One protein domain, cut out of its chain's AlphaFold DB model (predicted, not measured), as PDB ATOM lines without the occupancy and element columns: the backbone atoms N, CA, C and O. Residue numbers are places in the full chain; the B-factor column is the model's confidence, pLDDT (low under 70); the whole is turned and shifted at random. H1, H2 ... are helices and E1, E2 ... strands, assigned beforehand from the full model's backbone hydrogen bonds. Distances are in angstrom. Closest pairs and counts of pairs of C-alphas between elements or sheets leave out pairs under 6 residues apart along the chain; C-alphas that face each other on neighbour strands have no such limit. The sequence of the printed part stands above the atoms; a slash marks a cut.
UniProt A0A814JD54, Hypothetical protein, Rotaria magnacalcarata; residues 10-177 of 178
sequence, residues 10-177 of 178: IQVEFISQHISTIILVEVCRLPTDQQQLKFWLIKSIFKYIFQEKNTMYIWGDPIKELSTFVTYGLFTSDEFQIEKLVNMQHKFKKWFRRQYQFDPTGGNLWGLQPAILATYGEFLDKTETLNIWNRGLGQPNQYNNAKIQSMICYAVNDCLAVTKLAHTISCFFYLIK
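Overview. This is residues 10 to 177 of the 178 residues of the protein "Hypothetical protein" of Rotaria magnacalcarata (UniProt A0A814JD54). One long helix, H5, runs like a beam through the model: the hairpin E1 and E2 and the short strand E3 pack on its middle part, while H3 and H4 pack on residues 161 to 169. H1 sits off to one side and touches no helix. The printed part has 168 residues, in the order E1 E2 H1 E3 H2 E4 H3 H4 H5, of mixed class: E1 and E2 are antiparallel, E3 and E4 parallel. It is compact, with a radius of gyration of the C-alphas of 17.5 A and spans of 53 by 38 by 34 A.

Arrangement. Start at E1, residues 10 to 15, in a hairpin with E2, residues 20 to 26, at 166 degrees; N 12 and O 23 are 2.9 A apart. H1, residues 37 to 49, follows. E3, residues 56 to 58, H2, residues 62 to 67, and E4, residues 85 to 87, form a strand-helix-strand unit, two parallel strands with a helix between, its crossover right-handed; N 86 and O 56 are 2.8 A apart. H5, residues 145 to 175, comes closest to E1 at the C-alphas of Glu 13 and Cys 159, 6.6 A. H3, residues 88 to 100, touches H5 at residues 162 to 169 alone, at a steep tilt of 52 degrees; the closest C-alphas, Trp 95 and Ile 169, are 6.7 A apart. H4, residues 112 to 120, touches H5 at residues 161 to 165 alone, the closest C-alphas being Ile 116 and Ala 161, 7.1 A. In the five helices every O i to N i+4 pair is within hydrogen-bond range.

Along the chain. Find C-alpha 10 at (336.447, 370.999, 218.258), where E1 begins. H5 runs 44.9 A from (353.711, 374.454, 229.266) to C-alpha 175 at (313.407, 393.746, 225.345); E2 measures 19.8 A, H1 18.5 A.

Size, cuts and confidence. The C-alphas of Asn 141 and Lys 177 are farthest apart, 55.4 A. The printed part has no cut; the links H2 to E4, H3 to H4 and H4 to H5 are long. Confidence is low at residues 139 to 141 and 171 to 177.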
ATOM      1  N   ILE A  10     337.826 370.584 217.978       92.19
ATOM      2  CA  ILE A  10     336.447 370.999 218.258       92.19
ATOM      3  C   ILE A  10     336.437 371.643 219.644       92.19
ATOM      4  O   ILE A  10     336.975 371.079 220.597       92.19
ATOM      5  N   GLN A  11     335.821 372.816 219.747       92.56
ATOM      6  CA  GLN A  11     335.622 373.552 220.992       92.56
ATOM      7  C   GLN A  11     334.125 373.538 221.307       92.56
ATOM      8  O   GLN A  11     333.318 373.938 220.468       92.56
ATOM      9  N   VAL A  12     333.742 373.045 222.484       92.69
ATOM     10  CA  VAL A  12     332.334 372.989 222.899       92.69
ATOM     11  C   VAL A  12     332.199 373.544 224.302       92.69
ATOM     12  O   VAL A  12     332.791 373.017 225.239       92.69
ATOM     13  N   GLU A  13     331.383 374.579 224.449       94.12
ATOM     14  CA  GLU A  13     330.985 375.115 225.745       94.12
ATOM     15  C   GLU A  13     329.609 374.563 226.147       94.12
ATOM     16  O   GLU A  13     328.615 374.755 225.447       94.12
ATOM     17  N   PHE A  14     329.543 373.891 227.295       90.44
ATOM     18  CA  PHE A  14     328.305 373.487 227.951       90.44
ATOM     19  C   PHE A  14     327.912 374.541 228.970       90.44
ATOM     20  O   PHE A  14     328.580 374.705 229.989       90.44
ATOM     21  N   ILE A  15     326.798 375.214 228.716       87.06
ATOM     22  CA  ILE A  15     326.301 376.286 229.572       87.06
ATOM     23  C   ILE A  15     325.162 375.733 230.431       87.06
ATOM     24  O   ILE A  15     324.128 375.314 229.911       87.06
ATOM     25  N   SER A  16     325.343 375.743 231.751       81.50
ATOM     26  CA  SER A  16     324.279 375.503 232.734       81.50
ATOM     27  C   SER A  16     323.975 376.787 233.517       81.50
ATOM     28  O   SER A  16     324.673 377.787 233.372       81.50
ATOM     29  N   GLN A  17     322.940 376.777 234.366       79.00
ATOM     30  CA  GLN A  17     322.532 377.962 235.142       79.00
ATOM     31  C   GLN A  17     323.628 378.511 236.070       79.00
ATOM     32  O   GLN A  17     323.603 379.693 236.405       79.00
ATOM     33  N   HIS A  18     324.571 377.668 236.497       79.50
ATOM     34  CA  HIS A  18     325.567 378.032 237.510       79.50
ATOM     35  C   HIS A  18     327.007 377.835 237.049       79.50
ATOM     36  O   HIS A  18     327.909 378.489 237.565       79.50
ATOM     37  N   ILE A  19     327.235 376.919 236.109       84.44
ATOM     38  CA  ILE A  19     328.575 376.522 235.680       84.44
ATOM     39  C   ILE A  19     328.601 376.440 234.158       84.44
ATOM     40  O   ILE A  19     327.693 375.876 233.542       84.44
ATOM     41  N   SER A  20     329.670 376.966 233.571       87.75
ATOM     42  CA  SER A  20     330.046 376.667 232.196       87.75
ATOM     43  C   SER A  20     331.221 375.691 232.184       87.75
ATOM     44  O   SER A  20     332.115 375.770 233.026       87.75
ATOM     45  N   THR A  21     331.203 374.728 231.269       90.88
ATOM     46  CA  THR A  21     332.295 373.768 231.068       90.88
ATOM     47  C   THR A  21     332.699 373.763 229.608       90.88
ATOM     48  O   THR A  21     331.874 373.487 228.743       90.88
ATOM     49  N   ILE A  22     333.977 374.019 229.331       92.38
ATOM     50  CA  ILE A  22     334.522 373.966 227.973       92.38
ATOM     51  C   ILE A  22     335.270 372.652 227.783       92.38
ATOM     52  O   ILE A  22     336.162 372.311 228.558       92.38
ATOM     53  N   ILE A  23     334.909 371.928 226.729       92.06
ATOM     54  CA  ILE A  23     335.590 370.720 226.277       92.06
ATOM     55  C   ILE A  23     336.327 371.043 224.979       92.06
ATOM     56  O   ILE A  23     335.740 371.530 224.012       92.06
ATOM     57  N   LEU A  24     337.624 370.737 224.964       92.62
ATOM     58  CA  LEU A  24     338.487 370.817 223.792       92.62
ATOM     59  C   LEU A  24     338.775 369.395 223.300       92.62
ATOM     60  O   LEU A  24     339.320 368.582 224.047       92.62
ATOM     61  N   VAL A  25     338.402 369.082 222.059       91.19
ATOM     62  CA  VAL A  25     338.573 367.745 221.470       91.19
ATOM     63  C   VAL A  25     339.537 367.810 220.292       91.19
ATOM     64  O   VAL A  25     339.208 368.338 219.231       91.19
ATOM     65  N   GLU A  26     340.729 367.243 220.468       90.75
ATOM     66  CA  GLU A  26     341.758 367.130 219.428       90.75
ATOM     67  C   GLU A  26     341.432 365.977 218.462       90.75
ATOM     68  O   GLU A  26     341.809 364.823 218.683       90.75
ATOM     69  N   VAL A  27     340.718 366.268 217.373       89.50
ATOM     70  CA  VAL A  27     340.164 365.224 216.489       89.50
ATOM     71  C   VAL A  27     341.228 364.446 215.711       89.50
ATOM     72  O   VAL A  27     341.069 363.254 215.462       89.50
ATOM     73  N   CYS A  28     342.374 365.067 215.411       86.56
ATOM     74  CA  CYS A  28     343.513 364.390 214.774       86.56
ATOM     75  C   CYS A  28     344.211 363.373 215.692       86.56
ATOM     76  O   CYS A  28     345.164 362.720 215.273       86.56
ATOM     77  N   ARG A  29     343.774 363.263 216.951       84.75
ATOM     78  CA  ARG A  29     344.339 362.370 217.970       84.75
ATOM     79  C   ARG A  29     343.306 361.467 218.619       84.75
ATOM     80  O   ARG A  29     343.548 360.907 219.691       84.75
ATOM     81  N   LEU A  30     342.152 361.321 217.979       88.75
ATOM     82  CA  LEU A  30     341.203 360.295 218.373       88.75
ATOM     83  C   LEU A  30     341.866 358.915 218.274       88.75
ATOM     84  O   LEU A  30     342.753 358.720 217.436       88.75
ATOM     85  N   PRO A  31     341.456 357.952 219.117       88.69
ATOM     86  CA  PRO A  31     341.887 356.575 218.947       88.69
ATOM     87  C   PRO A  31     341.617 356.104 217.514       88.69
ATOM     88  O   PRO A  31     340.518 356.294 216.997       88.69
ATOM     89  N   THR A  32     342.627 355.512 216.878       82.94
ATOM     90  CA  THR A  32     342.530 355.001 215.502       82.94
ATOM     91  C   THR A  32     341.569 353.825 215.396       82.94
ATOM     92  O   THR A  32     340.877 353.684 214.392       82.94
ATOM     93  N   ASP A  33     341.504 353.003 216.440       86.38
ATOM     94  CA  ASP A  33     340.517 351.939 216.556       86.38
ATOM     95  C   ASP A  33     339.237 352.470 217.218       86.38
ATOM     96  O   ASP A  33     339.202 352.801 218.407       86.38
ATOM     97  N   GLN A  34     338.170 352.530 216.421       83.94
ATOM     98  CA  GLN A  34     336.854 353.012 216.837       83.94
ATOM     99  C   GLN A  34     336.151 352.080 217.834       83.94
ATOM    100  O   GLN A  34     335.174 352.493 218.461       83.94
ATOM    101  N   GLN A  35     336.632 350.844 218.006       85.44
ATOM    102  CA  GLN A  35     336.109 349.914 219.009       85.44
ATOM    103  C   GLN A  35     336.680 350.172 220.407       85.44
ATOM    104  O   GLN A  35     336.164 349.640 221.391       85.44
ATOM    105  N   GLN A  36     337.707 351.019 220.537       92.06
ATOM    106  CA  GLN A  36     338.247 351.360 221.847       92.06
ATOM    107  C   GLN A  36     337.212 352.098 222.697       92.06
ATOM    108  O   GLN A  36     336.600 353.077 222.261       92.06
ATOM    109  N   LEU A  37     337.110 351.704 223.971       92.44
ATOM    110  CA  LEU A  37     336.223 352.336 224.952       92.44
ATOM    111  C   LEU A  37     336.385 353.863 224.976       92.44
ATOM    112  O   LEU A  37     335.399 354.592 225.029       92.44
ATOM    113  N   LYS A  38     337.623 354.362 224.877       92.25
ATOM    114  CA  LYS A  38     337.905 355.802 224.836       92.25
ATOM    115  C   LYS A  38     337.237 356.495 223.644       92.25
ATOM    116  O   LYS A  38     336.666 357.567 223.821       92.25
ATOM    117  N   PHE A  39     337.286 355.898 222.452       93.69
ATOM    118  CA  PHE A  39     336.621 356.454 221.272       93.69
ATOM    119  C   PHE A  39     335.106 356.467 221.471       93.69
ATOM    120  O   PHE A  39     334.462 357.489 221.250       93.69
ATOM    121  N   TRP A  40     334.549 355.362 221.972       94.06
ATOM    122  CA  TRP A  40     333.117 355.244 222.236       94.06
ATOM    123  C   TRP A  40     332.614 356.262 223.270       94.06
ATOM    124  O   TRP A  40     331.546 356.850 223.088       94.06
ATOM    125  N   LEU A  41     333.392 356.529 224.323       93.88
ATOM    126  CA  LEU A  41     333.075 357.559 225.315       93.88
ATOM    127  C   LEU A  41     333.057 358.959 224.688       93.88
ATOM    128  O   LEU A  41     332.097 359.696 224.889       93.88
ATOM    129  N   ILE A  42     334.066 359.307 223.881       93.50
ATOM    130  CA  ILE A  42     334.105 360.601 223.180       93.50
ATOM    131  C   ILE A  42     332.913 360.715 222.223       93.50
ATOM    132  O   ILE A  42     332.192 361.709 222.250       93.50
ATOM    133  N   LYS A  43     332.644 359.677 221.427       93.56
ATOM    134  CA  LYS A  43     331.483 359.619 220.531       93.56
ATOM    135  C   LYS A  43     330.160 359.798 221.282       93.56
ATOM    136  O   LYS A  43     329.277 360.518 220.823       93.56
ATOM    137  N   SER A  44     330.033 359.205 222.466       92.81
ATOM    138  CA  SER A  44     328.843 359.347 223.312       92.81
ATOM    139  C   SER A  44     328.640 360.781 223.808       92.81
ATOM    140  O   SER A  44     327.496 361.227 223.897       92.81
ATOM    141  N   ILE A  45     329.720 361.534 224.056       92.06
ATOM    142  CA  ILE A  45     329.637 362.970 224.367       92.06
ATOM    143  C   ILE A  45     329.031 363.732 223.182       92.06
ATOM    144  O   ILE A  45     328.107 364.514 223.382       92.06
ATOM    145  N   PHE A  46     329.470 363.472 221.946       92.06
ATOM    146  CA  PHE A  46     328.897 364.121 220.755       92.06
ATOM    147  C   PHE A  46     327.442 363.728 220.509       92.06
ATOM    148  O   PHE A  46     326.614 364.598 220.252       92.06
ATOM    149  N   LYS A  47     327.092 362.454 220.707       91.44
ATOM    150  CA  LYS A  47     325.691 362.017 220.680       91.44
ATOM    151  C   LYS A  47     324.839 362.768 221.706       91.44
ATOM    152  O   LYS A  47     323.685 363.077 221.426       91.44
ATOM    153  N   TYR A  48     325.389 363.067 222.884       90.38
ATOM    154  CA  TYR A  48     324.712 363.879 223.894       90.38
ATOM    155  C   TYR A  48     324.611 365.356 223.485       90.38
ATOM    156  O   TYR A  48     323.549 365.950 223.655       90.38
ATOM    157  N   ILE A  49     325.675 365.939 222.920       89.81
ATOM    158  CA  ILE A  49     325.700 367.326 222.420       89.81
ATOM    159  C   ILE A  49     324.591 367.544 221.386       89.81
ATOM    160  O   ILE A  49     323.835 368.505 221.503       89.81
ATOM    161  N   PHE A  50     324.443 366.623 220.433       89.19
ATOM    162  CA  PHE A  50     323.491 366.745 219.329       89.19
ATOM    163  C   PHE A  50     322.056 366.294 219.651       89.19
ATOM    164  O   PHE A  50     321.220 366.221 218.755       89.19
ATOM    165  N   GLN A  51     321.724 366.019 220.918       87.00
ATOM    166  CA  GLN A  51     320.341 365.711 221.303       87.00
ATOM    167  C   GLN A  51     319.385 366.869 220.982       87.00
ATOM    168  O   GLN A  51     319.705 368.032 221.213       87.00
ATOM    169  N   GLU A  52     318.158 366.546 220.563       80.69
ATOM    170  CA  GLU A  52     317.145 367.516 220.097       80.69
ATOM    171  C   GLU A  52     316.784 368.618 221.105       80.69
ATOM    172  O   GLU A  52     316.341 369.710 220.734       80.69
ATOM    173  N   LYS A  53     316.952 368.326 222.398       86.62
ATOM    174  CA  LYS A  53     316.694 369.270 223.492       86.62
ATOM    175  C   LYS A  53     317.746 370.379 223.586       86.62
ATOM    176  O   LYS A  53     317.493 371.393 224.233       86.62
ATOM    177  N   ASN A  54     318.914 370.201 222.970       87.19
ATOM    178  CA  ASN A  54     320.000 371.167 223.033       87.19
ATOM    179  C   ASN A  54     319.878 372.171 221.882       87.19
ATOM    180  O   ASN A  54     319.656 371.808 220.730       87.19
ATOM    181  N   THR A  55     320.054 373.453 222.197       89.19
ATOM    182  CA  THR A  55     320.266 374.497 221.187       89.19
ATOM    183  C   THR A  55     321.755 374.779 221.107       89.19
ATOM    184  O   THR A  55     322.371 375.053 222.135       89.19
ATOM    185  N   MET A  56     322.331 374.740 219.908       91.00
ATOM    186  CA  MET A  56     323.757 374.997 219.719       91.00
ATOM    187  C   MET A  56     323.975 376.351 219.066       91.00
ATOM    188  O   MET A  56     323.375 376.664 218.040       91.00
ATOM    189  N   TYR A  57     324.869 377.140 219.646       93.31
ATOM    190  CA  TYR A  57     325.269 378.439 219.128       93.31
ATOM    191  C   TYR A  57     326.644 378.311 218.487       93.31
ATOM    192  O   TYR A  57     327.606 377.943 219.153       93.31
ATOM    193  N   ILE A  58     326.734 378.599 217.191       93.62
ATOM    194  CA  ILE A  58     327.965 378.429 216.414       93.62
ATOM    195  C   ILE A  58     328.289 379.744 215.714       93.62
ATOM    196  O   ILE A  58     327.410 380.390 215.134       93.62
ATOM    197  N   TRP A  59     329.554 380.153 215.762       95.00
ATOM    198  CA  TRP A  59     330.039 381.292 214.994       95.00
ATOM    199  C   TRP A  59     330.560 380.842 213.632       95.00
ATOM    200  O   TRP A  59     331.658 380.309 213.529       95.00
ATOM    201  N   GLY A  60     329.767 381.071 212.589       92.00
ATOM    202  CA  GLY A  60     330.042 380.578 211.241       92.00
ATOM    203  C   GLY A  60     328.839 379.832 210.681       92.00
ATOM    204  O   GLY A  60     327.786 379.770 211.317       92.00
ATOM    205  N   ASP A  61     328.984 379.287 209.476       90.62
ATOM    206  CA  ASP A  61     327.964 378.428 208.874       90.62
ATOM    207  C   ASP A  61     327.995 377.037 209.539       90.62
ATOM    208  O   ASP A  61     328.981 376.320 209.366       90.62
ATOM    209  N   PRO A  62     326.951 376.627 210.284       89.25
ATOM    210  CA  PRO A  62     327.004 375.395 211.067       89.25
ATOM    211  C   PRO A  62     327.250 374.131 210.241       89.25
ATOM    212  O   PRO A  62     327.981 373.248 210.682       89.25
ATOM    213  N   ILE A  63     326.664 374.047 209.043       89.12
ATOM    214  CA  ILE A  63     326.799 372.876 208.171       89.12
ATOM    215  C   ILE A  63     328.231 372.812 207.656       89.12
ATOM    216  O   ILE A  63     328.880 371.767 207.732       89.12
ATOM    217  N   LYS A  64     328.757 373.942 207.176       89.19
ATOM    218  CA  LYS A  64     330.128 374.022 206.683       89.19
ATOM    219  C   LYS A  64     331.141 373.691 207.776       89.19
ATOM    220  O   LYS A  64     332.028 372.887 207.517       89.19
ATOM    221  N   GLU A  65     331.001 374.258 208.973       88.62
ATOM    222  CA  GLU A  65     331.924 374.009 210.087       88.62
ATOM    223  C   GLU A  65     331.894 372.531 210.522       88.62
ATOM    224  O   GLU A  65     332.933 371.866 210.535       88.62
ATOM    225  N   LEU A  66     330.706 371.973 210.794       90.00
ATOM    226  CA  LEU A  66     330.560 370.602 211.303       90.00
ATOM    227  C   LEU A  66     330.875 369.529 210.257       90.00
ATOM    228  O   LEU A  66     331.441 368.492 210.604       90.00
ATOM    229  N   SER A  67     330.568 369.769 208.978       89.56
ATOM    230  CA  SER A  67     330.820 368.790 207.908       89.56
ATOM    231  C   SER A  67     332.292 368.385 207.801       89.56
ATOM    232  O   SER A  67     332.592 367.237 207.472       89.56
ATOM    233  N   THR A  68     333.220 369.280 208.158       88.69
ATOM    234  CA  THR A  68     334.660 368.983 208.139       88.69
ATOM    235  C   THR A  68     335.084 367.935 209.172       88.69
ATOM    236  O   THR A  68     336.165 367.360 209.047       88.69
ATOM    237  N   PHE A  69     334.234 367.657 210.165       89.94
ATOM    238  CA  PHE A  69     334.505 366.722 211.254       89.94
ATOM    239  C   PHE A  69     333.793 365.367 211.109       89.94
ATOM    240  O   PHE A  69     334.120 364.427 211.834       89.94
ATOM    241  N   VAL A  70     332.862 365.226 210.159       90.06
ATOM    242  CA  VAL A  70     332.099 363.976 209.947       90.06
ATOM    243  C   VAL A  70     333.025 362.798 209.623       90.06
ATOM    244  O   VAL A  70     332.803 361.672 210.066       90.06
ATOM    245  N   THR A  71     334.129 363.059 208.919       89.81
ATOM    246  CA  THR A  71     335.129 362.047 208.541       89.81
ATOM    247  C   THR A  71     335.829 361.390 209.735       89.81
ATOM    248  O   THR A  71     336.385 360.305 209.586       89.81
ATOM    249  N   TYR A  72     335.771 361.994 210.927       89.62
ATOM    250  CA  TYR A  72     336.361 361.443 212.151       89.62
ATOM    251  C   TYR A  72     335.460 360.417 212.857       89.62
ATOM    252  O   TYR A  72     335.872 359.824 213.853       89.62
ATOM    253  N   GLY A  73     334.229 360.200 212.379       90.44
ATOM    254  CA  GLY A  73     333.327 359.164 212.898       90.44
ATOM    255  C   GLY A  73     332.739 359.438 214.290       90.44
ATOM    256  O   GLY A  73     332.094 358.552 214.866       90.44
ATOM    257  N   LEU A  74     332.944 360.649 214.825       90.94
ATOM    258  CA  LEU A  74     332.363 361.119 216.089       90.94
ATOM    259  C   LEU A  74     330.852 361.343 215.993       90.94
ATOM    260  O   LEU A  74     330.151 361.206 216.989       90.94
ATOM    261  N   PHE A  75     330.377 361.699 214.805       91.50
ATOM    262  CA  PHE A  75     328.978 361.934 214.476       91.50
ATOM    263  C   PHE A  75     328.803 361.919 212.953       91.50
ATOM    264  O   PHE A  75     329.775 361.952 212.195       91.50
ATOM    265  N   THR A  76     327.556 361.872 212.513       90.50
ATOM    266  CA  THR A  76     327.110 361.864 211.120       90.50
ATOM    267  C   THR A  76     326.355 363.147 210.794       90.50
ATOM    268  O   THR A  76     325.917 363.867 211.693       90.50
ATOM    269  N   SER A  77     326.184 363.435 209.503       85.88
ATOM    270  CA  SER A  77     325.415 364.601 209.050       85.88
ATOM    271  C   SER A  77     323.951 364.577 209.495       85.88
ATOM    272  O   SER A  77     323.350 365.634 209.652       85.88
ATOM    273  N   ASP A  78     323.400 363.386 209.732       85.69
ATOM    274  CA  ASP A  78     322.007 363.204 210.145       85.69
ATOM    275  C   ASP A  78     321.809 363.438 211.653       85.69
ATOM    276  O   ASP A  78     320.694 363.688 212.106       85.69
ATOM    277  N   GLU A  79     322.884 363.372 212.449       84.06
ATOM    278  CA  GLU A  79     322.806 363.520 213.908       84.06
ATOM    279  C   GLU A  79     322.649 364.978 214.354       84.06
ATOM    280  O   GLU A  79     322.068 365.217 215.409       84.06
ATOM    281  N   PHE A  80     323.110 365.963 213.576       79.12
ATOM    282  CA  PHE A  80     322.924 367.377 213.910       79.12
ATOM    283  C   PHE A  80     321.745 367.989 213.142       79.12
ATOM    284  O   PHE A  80     321.817 368.299 211.955       79.12
ATOM    285  N   GLN A  81     320.637 368.222 213.847       78.25
ATOM    286  CA  GLN A  81     319.453 368.854 213.264       78.25
ATOM    287  C   GLN A  81     319.700 370.341 212.996       78.25
ATOM    288  O   GLN A  81     319.879 371.131 213.924       78.25
ATOM    289  N   ILE A  82     319.644 370.737 211.721       77.44
ATOM    290  CA  ILE A  82     319.929 372.107 211.260       77.44
ATOM    291  C   ILE A  82     319.077 373.151 211.998       77.44
ATOM    292  O   ILE A  82     319.571 374.224 212.336       77.44
ATOM    293  N   GLU A  83     317.823 372.831 212.320       81.81
ATOM    294  CA  GLU A  83     316.899 373.737 213.017       81.81
ATOM    295  C   GLU A  83     317.351 374.115 214.438       81.81
ATOM    296  O   GLU A  83     316.948 375.154 214.968       81.81
ATOM    297  N   LYS A  84     318.203 373.293 215.061       85.00
ATOM    298  CA  LYS A  84     318.769 373.525 216.399       85.00
ATOM    299  C   LYS A  84     320.123 374.232 216.359       85.00
ATOM    300  O   LYS A  84     320.641 374.621 217.409       85.00
ATOM    301  N   LEU A  85     320.684 374.416 215.164       89.38
ATOM    302  CA  LEU A  85     321.948 375.101 214.942       89.38
ATOM    303  C   LEU A  85     321.696 376.593 214.719       89.38
ATOM    304  O   LEU A  85     321.205 377.040 213.683       89.38
ATOM    305  N   VAL A  86     322.074 377.398 215.703       92.31
ATOM    306  CA  VAL A  86     321.972 378.848 215.637       92.31
ATOM    307  C   VAL A  86     323.272 379.427 215.092       92.31
ATOM    308  O   VAL A  86     324.280 379.501 215.794       92.31
ATOM    309  N   ASN A  87     323.220 379.921 213.855       94.44
ATOM    310  CA  ASN A  87     324.303 380.709 213.270       94.44
ATOM    311  C   ASN A  87     324.379 382.094 213.942       94.44
ATOM    312  O   ASN A  87     323.629 383.026 213.615       94.44
ATOM    313  N   MET A  88     325.304 382.232 214.890       94.94
ATOM    314  CA  MET A  88     325.508 383.454 215.663       94.94
ATOM    315  C   MET A  88     326.096 384.594 214.843       94.94
ATOM    316  O   MET A  88     325.756 385.746 215.094       94.94
ATOM    317  N   GLN A  89     326.885 384.291 213.816       95.25
ATOM    318  CA  GLN A  89     327.442 385.295 212.913       95.25
ATOM    319  C   GLN A  89     326.325 386.005 212.127       95.25
ATOM    320  O   GLN A  89     326.302 387.235 212.021       95.25
ATOM    321  N   HIS A  90     325.342 385.246 211.632       93.62
ATOM    322  CA  HIS A  90     324.170 385.806 210.959       93.62
ATOM    323  C   HIS A  90     323.253 386.558 211.936       93.62
ATOM    324  O   HIS A  90     322.808 387.673 211.636       93.62
ATOM    325  N   LYS A  91     322.990 385.989 213.126       94.12
ATOM    326  CA  LYS A  91     322.198 386.668 214.166       94.12
ATOM    327  C   LYS A  91     322.830 387.991 214.591       94.12
ATOM    328  O   LYS A  91     322.110 388.985 214.676       94.12
ATOM    329  N   PHE A  92     324.146 388.017 214.788       95.56
ATOM    330  CA  PHE A  92     324.895 389.222 215.125       95.56
ATOM    331  C   PHE A  92     324.741 390.291 214.051       95.56
ATOM    332  O   PHE A  92     324.309 391.398 214.352       95.56
ATOM    333  N   LYS A  93     324.987 389.952 212.780       94.06
ATOM    334  CA  LYS A  93     324.840 390.897 211.666       94.06
ATOM    335  C   LYS A  93     323.444 391.525 211.619       94.06
ATOM    336  O   LYS A  93     323.310 392.735 211.444       94.06
ATOM    337  N   LYS A  94     322.397 390.710 211.782       92.81
ATOM    338  CA  LYS A  94     321.006 391.184 211.799       92.81
ATOM    339  C   LYS A  94     320.722 392.079 213.006       92.81
ATOM    340  O   LYS A  94     320.047 393.093 212.853       92.81
ATOM    341  N   TRP A  95     321.214 391.706 214.185       93.94
ATOM    342  CA  TRP A  95     321.086 392.503 215.404       93.94
ATOM    343  C   TRP A  95     321.805 393.853 215.272       93.94
ATOM    344  O   TRP A  95     321.179 394.889 215.488       93.94
ATOM    345  N   PHE A  96     323.059 393.853 214.821       93.81
ATOM    346  CA  PHE A  96     323.889 395.048 214.680       93.81
ATOM    347  C   PHE A  96     323.285 396.044 213.684       93.81
ATOM    348  O   PHE A  96     323.098 397.213 214.011       93.81
ATOM    349  N   ARG A  97     322.869 395.571 212.499       92.38
ATOM    350  CA  ARG A  97     322.186 396.412 211.499       92.38
ATOM    351  C   ARG A  97     320.924 397.074 212.053       92.38
ATOM    352  O   ARG A  97     320.620 398.198 211.680       92.38
ATOM    353  N   ARG A  98     320.179 396.389 212.927       91.31
ATOM    354  CA  ARG A  98     318.982 396.956 213.567       91.31
ATOM    355  C   ARG A  98     319.325 398.019 214.606       91.31
ATOM    356  O   ARG A  98     318.603 399.001 214.680       91.31
ATOM    357  N   GLN A  99     320.397 397.826 215.377       90.75
ATOM    358  CA  GLN A  99     320.830 398.802 216.383       90.75
ATOM    359  C   GLN A  99     321.355 400.085 215.745       90.75
ATOM    360  O   GLN A  99     320.960 401.177 216.130       90.75
ATOM    361  N   TYR A 100     322.248 399.940 214.768       91.31
ATOM    362  CA  TYR A 100     323.053 401.055 214.270       91.31
ATOM    363  C   TYR A 100     322.620 401.551 212.888       91.31
ATOM    364  O   TYR A 100     323.210 402.493 212.374       91.31
ATOM    365  N   GLN A 101     321.614 400.916 212.270       91.56
ATOM    366  CA  GLN A 101     321.077 401.257 210.940       91.56
ATOM    367  C   GLN A 101     322.145 401.332 209.833       91.56
ATOM    368  O   GLN A 101     321.963 401.975 208.804       91.56
ATOM    369  N   PHE A 102     323.261 400.631 210.030       89.12
ATOM    370  CA  PHE A 102     324.413 400.617 209.143       89.12
ATOM    371  C   PHE A 102     325.044 399.221 209.121       89.12
ATOM    372  O   PHE A 102     324.920 398.447 210.076       89.12
ATOM    373  N   ASP A 103     325.712 398.886 208.017       86.88
ATOM    374  CA  ASP A 103     326.492 397.659 207.888       86.88
ATOM    375  C   ASP A 103     327.936 397.964 207.466       86.88
ATOM    376  O   ASP A 103     328.195 398.124 206.270       86.88
ATOM    377  N   PRO A 104     328.897 397.963 208.408       86.38
ATOM    378  CA  PRO A 104     330.300 398.225 208.090       86.38
ATOM    379  C   PRO A 104     330.928 397.132 207.221       86.38
ATOM    380  O   PRO A 104     331.983 397.348 206.638       86.38
ATOM    381  N   THR A 105     330.303 395.955 207.115       87.62
ATOM    382  CA  THR A 105     330.836 394.852 206.304       87.62
ATOM    383  C   THR A 105     330.460 394.954 204.829       87.62
ATOM    384  O   THR A 105     330.883 394.110 204.037       87.62
ATOM    385  N   GLY A 106     329.643 395.943 204.444       84.50
ATOM    386  CA  GLY A 106     329.193 396.111 203.062       84.50
ATOM    387  C   GLY A 106     328.416 394.901 202.535       84.50
ATOM    388  O   GLY A 106     328.514 394.563 201.363       84.50
ATOM    389  N   GLY A 107     327.690 394.192 203.406       83.38
ATOM    390  CA  GLY A 107     326.986 392.969 203.032       83.38
ATOM    391  C   GLY A 107     327.766 391.674 203.259       83.38
ATOM    392  O   GLY A 107     327.146 390.613 203.177       83.38
ATOM    393  N   ASN A 108     329.038 391.720 203.658       89.38
ATOM    394  CA  ASN A 108     329.820 390.526 203.996       89.38
ATOM    395  C   ASN A 108     329.455 389.937 205.372       89.38
ATOM    396  O   ASN A 108     328.575 390.427 206.083       89.38
ATOM    397  N   LEU A 109     330.059 388.804 205.734       89.44
ATOM    398  CA  LEU A 109     329.912 388.217 207.066       89.44
ATOM    399  C   LEU A 109     330.931 388.826 208.038       89.44
ATOM    400  O   LEU A 109     332.051 389.157 207.659       89.44
ATOM    401  N   TRP A 110     330.535 388.960 209.303       94.44
ATOM    402  CA  TRP A 110     331.388 389.507 210.356       94.44
ATOM    403  C   TRP A 110     332.416 388.484 210.836       94.44
ATOM    404  O   TRP A 110     332.056 387.367 211.196       94.44
ATOM    405  N   GLY A 111     333.688 388.867 210.935       94.88
ATOM    406  CA  GLY A 111     334.640 388.107 211.748       94.88
ATOM    407  C   GLY A 111     334.289 388.205 213.239       94.88
ATOM    408  O   GLY A 111     333.726 389.213 213.669       94.88
ATOM    409  N   LEU A 112     334.652 387.190 214.035       95.50
ATOM    410  CA  LEU A 112     334.388 387.186 215.483       95.50
ATOM    411  C   LEU A 112     335.076 388.366 216.186       95.50
ATOM    412  O   LEU A 112     334.452 389.083 216.959       95.50
ATOM    413  N   GLN A 113     336.341 388.621 215.848       95.69
ATOM    414  CA  GLN A 113     337.123 389.729 216.401       95.69
ATOM    415  C   GLN A 113     336.482 391.106 216.145       95.69
ATOM    416  O   GLN A 113     336.227 391.815 217.117       95.69
ATOM    417  N   PRO A 114     336.174 391.502 214.889       95.62
ATOM    418  CA  PRO A 114     335.433 392.735 214.638       95.62
ATOM    419  C   PRO A 114     334.101 392.819 215.389       95.62
ATOM    420  O   PRO A 114     333.750 393.896 215.858       95.62
ATOM    421  N   ALA A 115     333.365 391.709 215.525       96.50
ATOM    422  CA  ALA A 115     332.087 391.697 216.236       96.50
ATOM    423  C   ALA A 115     332.253 391.980 217.739       96.50
ATOM    424  O   ALA A 115     331.506 392.782 218.299       96.50
ATOM    425  N   ILE A 116     333.256 391.371 218.379       97.50
ATOM    426  CA  ILE A 116     333.595 391.630 219.785       97.50
ATOM    427  C   ILE A 116     334.043 393.075 219.982       97.50
ATOM    428  O   ILE A 116     333.514 393.752 220.863       97.50
ATOM    429  N   LEU A 117     334.929 393.576 219.119       96.19
ATOM    430  CA  LEU A 117     335.399 394.957 219.183       96.19
ATOM    431  C   LEU A 117     334.245 395.954 219.042       96.19
ATOM    432  O   LEU A 117     334.129 396.878 219.840       96.19
ATOM    433  N   ALA A 118     333.358 395.745 218.068       94.94
ATOM    434  CA  ALA A 118     332.224 396.630 217.829       94.94
ATOM    435  C   ALA A 118     331.185 396.609 218.964       94.94
ATOM    436  O   ALA A 118     330.458 397.583 219.138       94.94
ATOM    437  N   THR A 119     331.096 395.510 219.719       95.19
ATOM    438  CA  THR A 119     330.089 395.343 220.783       95.19
ATOM    439  C   THR A 119     330.608 395.765 222.151       95.19
ATOM    440  O   THR A 119     329.859 396.349 222.930       95.19
ATOM    441  N   TYR A 120     331.870 395.461 222.457       96.31
ATOM    442  CA  TYR A 120     332.432 395.614 223.801       96.31
ATOM    443  C   TYR A 120     333.672 396.513 223.856       96.31
ATOM    444  O   TYR A 120     334.152 396.796 224.946       96.31
ATOM    445  N   GLY A 121     334.215 396.961 222.718       96.38
ATOM    446  CA  GLY A 121     335.482 397.703 222.693       96.38
ATOM    447  C   GLY A 121     336.701 396.848 223.064       96.38
ATOM    448  O   GLY A 121     337.752 397.383 223.399       96.38
ATOM    449  N   GLU A 122     336.563 395.522 223.018       95.88
ATOM    450  CA  GLU A 122     337.581 394.558 223.439       95.88
ATOM    451  C   GLU A 122     338.266 393.899 222.235       95.88
ATOM    452  O   GLU A 122     337.670 393.735 221.168       95.88
ATOM    453  N   PHE A 123     339.513 393.460 222.420       95.00
ATOM    454  CA  PHE A 123     340.234 392.652 221.440       95.00
ATOM    455  C   PHE A 123     340.388 391.223 221.964       95.00
ATOM    456  O   PHE A 123     340.873 391.029 223.075       95.00
ATOM    457  N   LEU A 124     340.022 390.222 221.158       93.81
ATOM    458  CA  LEU A 124     340.429 388.847 221.433       93.81
ATOM    459  C   LEU A 124     341.919 388.704 221.145       93.81
ATOM    460  O   LEU A 124     342.443 389.295 220.196       93.81
ATOM    461  N   ASP A 125     342.576 387.869 221.941       91.38
ATOM    462  CA  ASP A 125     343.936 387.440 221.658       91.38
ATOM    463  C   ASP A 125     343.989 386.738 220.290       91.38
ATOM    464  O   ASP A 125     343.124 385.929 219.948       91.38
ATOM    465  N   LYS A 126     344.997 387.081 219.484       91.44
ATOM    466  CA  LYS A 126     345.248 386.509 218.154       91.44
ATOM    467  C   LYS A 126     346.574 385.771 218.048       91.44
ATOM    468  O   LYS A 126     346.885 385.271 216.966       91.44
ATOM    469  N   THR A 127     347.292 385.623 219.159       90.81
ATOM    470  CA  THR A 127     348.627 385.013 219.234       90.81
ATOM    471  C   THR A 127     348.669 383.595 218.655       90.81
ATOM    472  O   THR A 127     349.664 383.202 218.048       90.81
ATOM    473  N   GLU A 128     347.576 382.833 218.764       91.94
ATOM    474  CA  GLU A 128     347.510 381.424 218.339       91.94
ATOM    475  C   GLU A 128     346.717 381.193 217.042       91.94
ATOM    476  O   GLU A 128     346.515 380.049 216.628       91.94
ATOM    477  N   THR A 129     346.318 382.269 216.350       87.06
ATOM    478  CA  THR A 129     345.510 382.201 215.114       87.06
ATOM    479  C   THR A 129     346.184 381.361 214.024       87.06
ATOM    480  O   THR A 129     345.525 380.601 213.320       87.06
ATOM    481  N   LEU A 130     347.505 381.505 213.875       86.00
ATOM    482  CA  LEU A 130     348.302 380.827 212.845       86.00
ATOM    483  C   LEU A 130     349.032 379.587 213.376       86.00
ATOM    484  O   LEU A 130     349.935 379.070 212.717       86.00
ATOM    485  N   ASN A 131     348.692 379.122 214.578       85.25
ATOM    486  CA  ASN A 131     349.369 377.974 215.152       85.25
ATOM    487  C   ASN A 131     348.979 376.666 214.441       85.25
ATOM    488  O   ASN A 131     347.925 376.538 213.815       85.25
ATOM    489  N   ILE A 132     349.850 375.666 214.541       85.00
ATOM    490  CA  ILE A 132     349.689 374.368 213.896       85.00
ATOM    491  C   ILE A 132     348.941 373.431 214.855       85.00
ATOM    492  O   ILE A 132     349.527 372.622 215.572       85.00
ATOM    493  N   TRP A 133     347.616 373.548 214.873       86.19
ATOM    494  CA  TRP A 133     346.741 372.851 215.825       86.19
ATOM    495  C   TRP A 133     346.711 371.320 215.679       86.19
ATOM    496  O   TRP A 133     346.425 370.617 216.646       86.19
ATOM    497  N   ASN A 134     347.092 370.767 214.521       82.94
ATOM    498  CA  ASN A 134     347.181 369.310 214.330       82.94
ATOM    499  C   ASN A 134     348.357 368.651 215.087       82.94
ATOM    500  O   ASN A 134     348.383 367.428 215.234       82.94
ATOM    501  N   ARG A 135     349.308 369.445 215.599       80.69
ATOM    502  CA  ARG A 135     350.428 368.990 216.443       80.69
ATOM    503  C   ARG A 135     350.039 368.757 217.894       80.69
ATOM    504  O   ARG A 135     350.817 368.166 218.636       80.69
ATOM    505  N   GLY A 136     348.839 369.175 218.267       74.44
ATOM    506  CA  GLY A 136     348.172 368.863 219.513       74.44
ATOM    507  C   GLY A 136     348.781 369.413 220.808       74.44
ATOM    508  O   GLY A 136     349.966 369.716 220.911       74.44
ATOM    509  N   LEU A 137     347.930 369.519 221.823       79.25
ATOM    510  CA  LEU A 137     348.175 370.203 223.093       79.25
ATOM    511  C   LEU A 137     348.991 369.358 224.084       79.25
ATOM    512  O   LEU A 137     349.614 369.899 224.987       79.25
ATOM    513  N   GLY A 138     349.008 368.033 223.913       70.06
ATOM    514  CA  GLY A 138     349.635 367.092 224.851       70.06
ATOM    515  C   GLY A 138     351.073 366.654 224.545       70.06
ATOM    516  O   GLY A 138     351.505 365.662 225.125       70.06
ATOM    517  N   GLN A 139     351.807 367.294 223.621       68.56
ATOM    518  CA  GLN A 139     353.195 366.896 223.317       68.56
ATOM    519  C   GLN A 139     354.240 367.818 223.969       68.56
ATOM    520  O   GLN A 139     354.603 368.841 223.381       68.56
ATOM    521  N   PRO A 140     354.785 367.440 225.146       60.66
ATOM    522  CA  PRO A 140     355.732 368.276 225.890       60.66
ATOM    523  C   PRO A 140     357.064 368.482 225.156       60.66
ATOM    524  O   PRO A 140     357.751 369.469 225.390       60.66
ATOM    525  N   ASN A 141     357.415 367.591 224.224       67.62
ATOM    526  CA  ASN A 141     358.641 367.710 223.429       67.62
ATOM    527  C   ASN A 141     358.556 368.802 222.351       67.62
ATOM    528  O   ASN A 141     359.567 369.131 221.738       67.62
ATOM    529  N   GLN A 142     357.360 369.336 222.084       73.19
ATOM    530  CA  GLN A 142     357.125 370.274 220.988       73.19
ATOM    531  C   GLN A 142     356.747 371.673 221.472       73.19
ATOM    532  O   GLN A 142     357.148 372.664 220.861       73.19
ATOM    533  N   TYR A 143     356.006 371.758 222.575       82.50
ATOM    534  CA  TYR A 143     355.617 373.013 223.198       82.50
ATOM    535  C   TYR A 143     355.910 372.959 224.692       82.50
ATOM    536  O   TYR A 143     355.617 371.970 225.360       82.50
ATOM    537  N   ASN A 144     356.455 374.052 225.227       88.19
ATOM    538  CA  ASN A 144     356.531 374.214 226.672       88.19
ATOM    539  C   ASN A 144     355.126 374.459 227.257       88.19
ATOM    540  O   ASN A 144     354.186 374.832 226.549       88.19
ATOM    541  N   ASN A 145     354.993 374.291 228.574       88.94
ATOM    542  CA  ASN A 145     353.711 374.454 229.266       88.94
ATOM    543  C   ASN A 145     353.084 375.839 229.040       88.94
ATOM    544  O   ASN A 145     351.868 375.937 228.914       88.94
ATOM    545  N   ALA A 146     353.892 376.899 228.939       91.38
ATOM    546  CA  ALA A 146     353.395 378.252 228.694       91.38
ATOM    547  C   ALA A 146     352.717 378.376 227.319       91.38
ATOM    548  O   ALA A 146     351.645 378.964 227.206       91.38
ATOM    549  N   LYS A 147     353.299 377.771 226.278       90.88
ATOM    550  CA  LYS A 147     352.719 377.756 224.933       90.88
ATOM    551  C   LYS A 147     351.441 376.919 224.877       90.88
ATOM    552  O   LYS A 147     350.471 377.359 224.272       90.88
ATOM    553  N   ILE A 148     351.413 375.764 225.545       89.81
ATOM    554  CA  ILE A 148     350.196 374.939 225.651       89.81
ATOM    555  C   ILE A 148     349.079 375.730 226.341       89.81
ATOM    556  O   ILE A 148     347.958 375.764 225.842       89.81
ATOM    557  N   GLN A 149     349.386 376.419 227.445       91.75
ATOM    558  CA  GLN A 149     348.415 377.269 228.136       91.75
ATOM    559  C   GLN A 149     347.932 378.428 227.257       91.75
ATOM    560  O   GLN A 149     346.734 378.671 227.195       91.75
ATOM    561  N   SER A 150     348.828 379.087 226.515       93.38
ATOM    562  CA  SER A 150     348.465 380.122 225.533       93.38
ATOM    563  C   SER A 150     347.455 379.596 224.504       93.38
ATOM    564  O   SER A 150     346.412 380.207 224.280       93.38
ATOM    565  N   MET A 151     347.703 378.406 223.946       92.75
ATOM    566  CA  MET A 151     346.774 377.738 223.026       92.75
ATOM    567  C   MET A 151     345.423 377.442 223.680       92.75
ATOM    568  O   MET A 151     344.380 377.773 223.121       92.75
ATOM    569  N   ILE A 152     345.414 376.848 224.873       92.81
ATOM    570  CA  ILE A 152     344.167 376.543 225.586       92.81
ATOM    571  C   ILE A 152     343.373 377.827 225.850       92.81
ATOM    572  O   ILE A 152     342.188 377.878 225.527       92.81
ATOM    573  N   CYS A 153     344.022 378.873 226.365       94.12
ATOM    574  CA  CYS A 153     343.401 380.171 226.619       94.12
ATOM    575  C   CYS A 153     342.817 380.783 225.345       94.12
ATOM    576  O   CYS A 153     341.682 381.247 225.364       94.12
ATOM    577  N   TYR A 154     343.548 380.739 224.229       94.44
ATOM    578  CA  TYR A 154     343.043 381.204 222.939       94.44
ATOM    579  C   TYR A 154     341.755 380.465 222.536       94.44
ATOM    580  O   TYR A 154     340.745 381.098 222.235       94.44
ATOM    581  N   ALA A 155     341.766 379.128 222.585       93.12
ATOM    582  CA  ALA A 155     340.616 378.305 222.209       93.12
ATOM    583  C   ALA A 155     339.399 378.539 223.120       93.12
ATOM    584  O   ALA A 155     338.264 378.614 222.653       93.12
ATOM    585  N   VAL A 156     339.641 378.681 224.424       93.88
ATOM    586  CA  VAL A 156     338.618 379.007 225.423       93.88
ATOM    587  C   VAL A 156     338.021 380.391 225.167       93.88
ATOM    588  O   VAL A 156     336.800 380.535 225.168       93.88
ATOM    589  N   ASN A 157     338.857 381.395 224.898       94.88
ATOM    590  CA  ASN A 157     338.414 382.767 224.664       94.88
ATOM    591  C   ASN A 157     337.558 382.897 223.398       94.88
ATOM    592  O   ASN A 157     336.574 383.635 223.422       94.88
ATOM    593  N   ASP A 158     337.879 382.165 222.326       92.38
ATOM    594  CA  ASP A 158     337.037 382.122 221.123       92.38
ATOM    595  C   ASP A 158     335.638 381.551 221.450       92.38
ATOM    596  O   ASP A 158     334.634 382.139 221.045       92.38
ATOM    597  N   CYS A 159     335.539 380.483 222.255       92.44
ATOM    598  CA  CYS A 159     334.252 379.931 222.709       92.44
ATOM    599  C   CYS A 159     333.455 380.936 223.561       92.44
ATOM    600  O   CYS A 159     332.304 381.258 223.247       92.44
ATOM    601  N   LEU A 160     334.091 381.495 224.595       94.06
ATOM    602  CA  LEU A 160     333.457 382.443 225.515       94.06
ATOM    603  C   LEU A 160     332.989 383.719 224.805       94.06
ATOM    604  O   LEU A 160     331.955 384.285 225.159       94.06
ATOM    605  N   ALA A 161     333.709 384.167 223.774       95.69
ATOM    606  CA  ALA A 161     333.321 385.310 222.957       95.69
ATOM    607  C   ALA A 161     331.981 385.080 222.237       95.69
ATOM    608  O   ALA A 161     331.127 385.974 222.212       95.69
ATOM    609  N   VAL A 162     331.757 383.879 221.693       95.12
ATOM    610  CA  VAL A 162     330.479 383.518 221.056       95.12
ATOM    611  C   VAL A 162     329.349 383.530 222.080       95.12
ATOM    612  O   VAL A 162     328.294 384.108 221.812       95.12
ATOM    613  N   THR A 163     329.582 382.966 223.263       93.56
ATOM    614  CA  THR A 163     328.616 382.961 224.370       93.56
ATOM    615  C   THR A 163     328.275 384.372 224.838       93.56
ATOM    616  O   THR A 163     327.098 384.711 224.985       93.56
ATOM    617  N   LYS A 164     329.282 385.241 224.983       94.19
ATOM    618  CA  LYS A 164     329.109 386.653 225.347       94.19
ATOM    619  C   LYS A 164     328.205 387.377 224.340       94.19
ATOM    620  O   LYS A 164     327.209 387.988 224.734       94.19
ATOM    621  N   LEU A 165     328.472 387.219 223.039       95.50
ATOM    622  CA  LEU A 165     327.628 387.778 221.974       95.50
ATOM    623  C   LEU A 165     326.215 387.185 221.983       95.50
ATOM    624  O   LEU A 165     325.237 387.922 221.833       95.50
ATOM    625  N   ALA A 166     326.082 385.870 222.174       93.25
ATOM    626  CA  ALA A 166     324.788 385.196 222.242       93.25
ATOM    627  C   ALA A 166     323.925 385.728 223.385       93.25
ATOM    628  O   ALA A 166     322.735 385.976 223.174       93.25
ATOM    629  N   HIS A 167     324.522 385.976 224.550       90.88
ATOM    630  CA  HIS A 167     323.844 386.589 225.683       90.88
ATOM    631  C   HIS A 167     323.345 388.002 225.343       90.88
ATOM    632  O   HIS A 167     322.151 388.276 225.462       90.88
ATOM    633  N   THR A 168     324.211 388.876 224.817       91.88
ATOM    634  CA  THR A 168     323.829 390.249 224.431       91.88
ATOM    635  C   THR A 168     322.709 390.275 223.391       91.88
ATOM    636  O   THR A 168     321.727 391.003 223.551       91.88
ATOM    637  N   ILE A 169     322.811 389.449 222.348       91.19
ATOM    638  CA  ILE A 169     321.794 389.372 221.296       91.19
ATOM    639  C   ILE A 169     320.471 388.834 221.860       91.19
ATOM    640  O   ILE A 169     319.404 389.357 221.531       91.19
ATOM    641  N   SER A 170     320.518 387.804 222.707       83.94
ATOM    642  CA  SER A 170     319.316 387.160 223.251       83.94
ATOM    643  C   SER A 170     318.574 388.065 224.231       83.94
ATOM    644  O   SER A 170     317.359 388.206 224.100       83.94
ATOM    645  N   CYS A 171     319.275 388.751 225.141       63.38
ATOM    646  CA  CYS A 171     318.670 389.743 226.037       63.38
ATOM    647  C   CYS A 171     317.961 390.861 225.261       63.38
ATOM    648  O   CYS A 171     316.877 391.297 225.644       63.38
ATOM    649  N   PHE A 172     318.520 391.282 224.123       51.41
ATOM    650  CA  PHE A 172     317.899 392.307 223.293       51.41
ATOM    651  C   PHE A 172     316.575 391.845 222.656       51.41
ATOM    652  O   PHE A 172     315.614 392.610 222.584       51.41
ATOM    653  N   PHE A 173     316.476 390.578 222.240       42.50
ATOM    654  CA  PHE A 173     315.217 390.027 221.724       42.50
ATOM    655  C   PHE A 173     314.110 389.941 222.786       42.50
ATOM    656  O   PHE A 173     312.938 390.036 222.422       42.50
ATOM    657  N   TYR A 174     314.454 389.806 224.071       29.78
ATOM    658  CA  TYR A 174     313.478 389.887 225.163       29.78
ATOM    659  C   TYR A 174     312.971 391.317 225.394       29.78
ATOM    660  O   TYR A 174     311.799 391.490 225.711       29.78
ATOM    661  N   LEU A 175     313.802 392.341 225.174       30.39
ATOM    662  CA  LEU A 175     313.407 393.746 225.345       30.39
ATOM    663  C   LEU A 175     312.504 394.276 224.216       30.39
ATOM    664  O   LEU A 175     311.701 395.169 224.461       30.39
ATOM    665  N   ILE A 176     312.595 393.716 223.002       30.83
ATOM    666  CA  ILE A 176     311.748 394.102 221.852       30.83
ATOM    667  C   ILE A 176     310.370 393.410 221.845       30.83
ATOM    668  O   ILE A 176     309.496 393.785 221.068       30.83
ATOM    669  N   LYS A 177     310.118 392.435 222.723       27.52
ATOM    670  CA  LYS A 177     308.770 391.879 222.919       27.52
ATOM    671  C   LYS A 177     308.038 392.631 224.040       27.52
ATOM    672  O   LYS A 177     307.953 392.127 225.157       27.52
TER     673      LYS A 177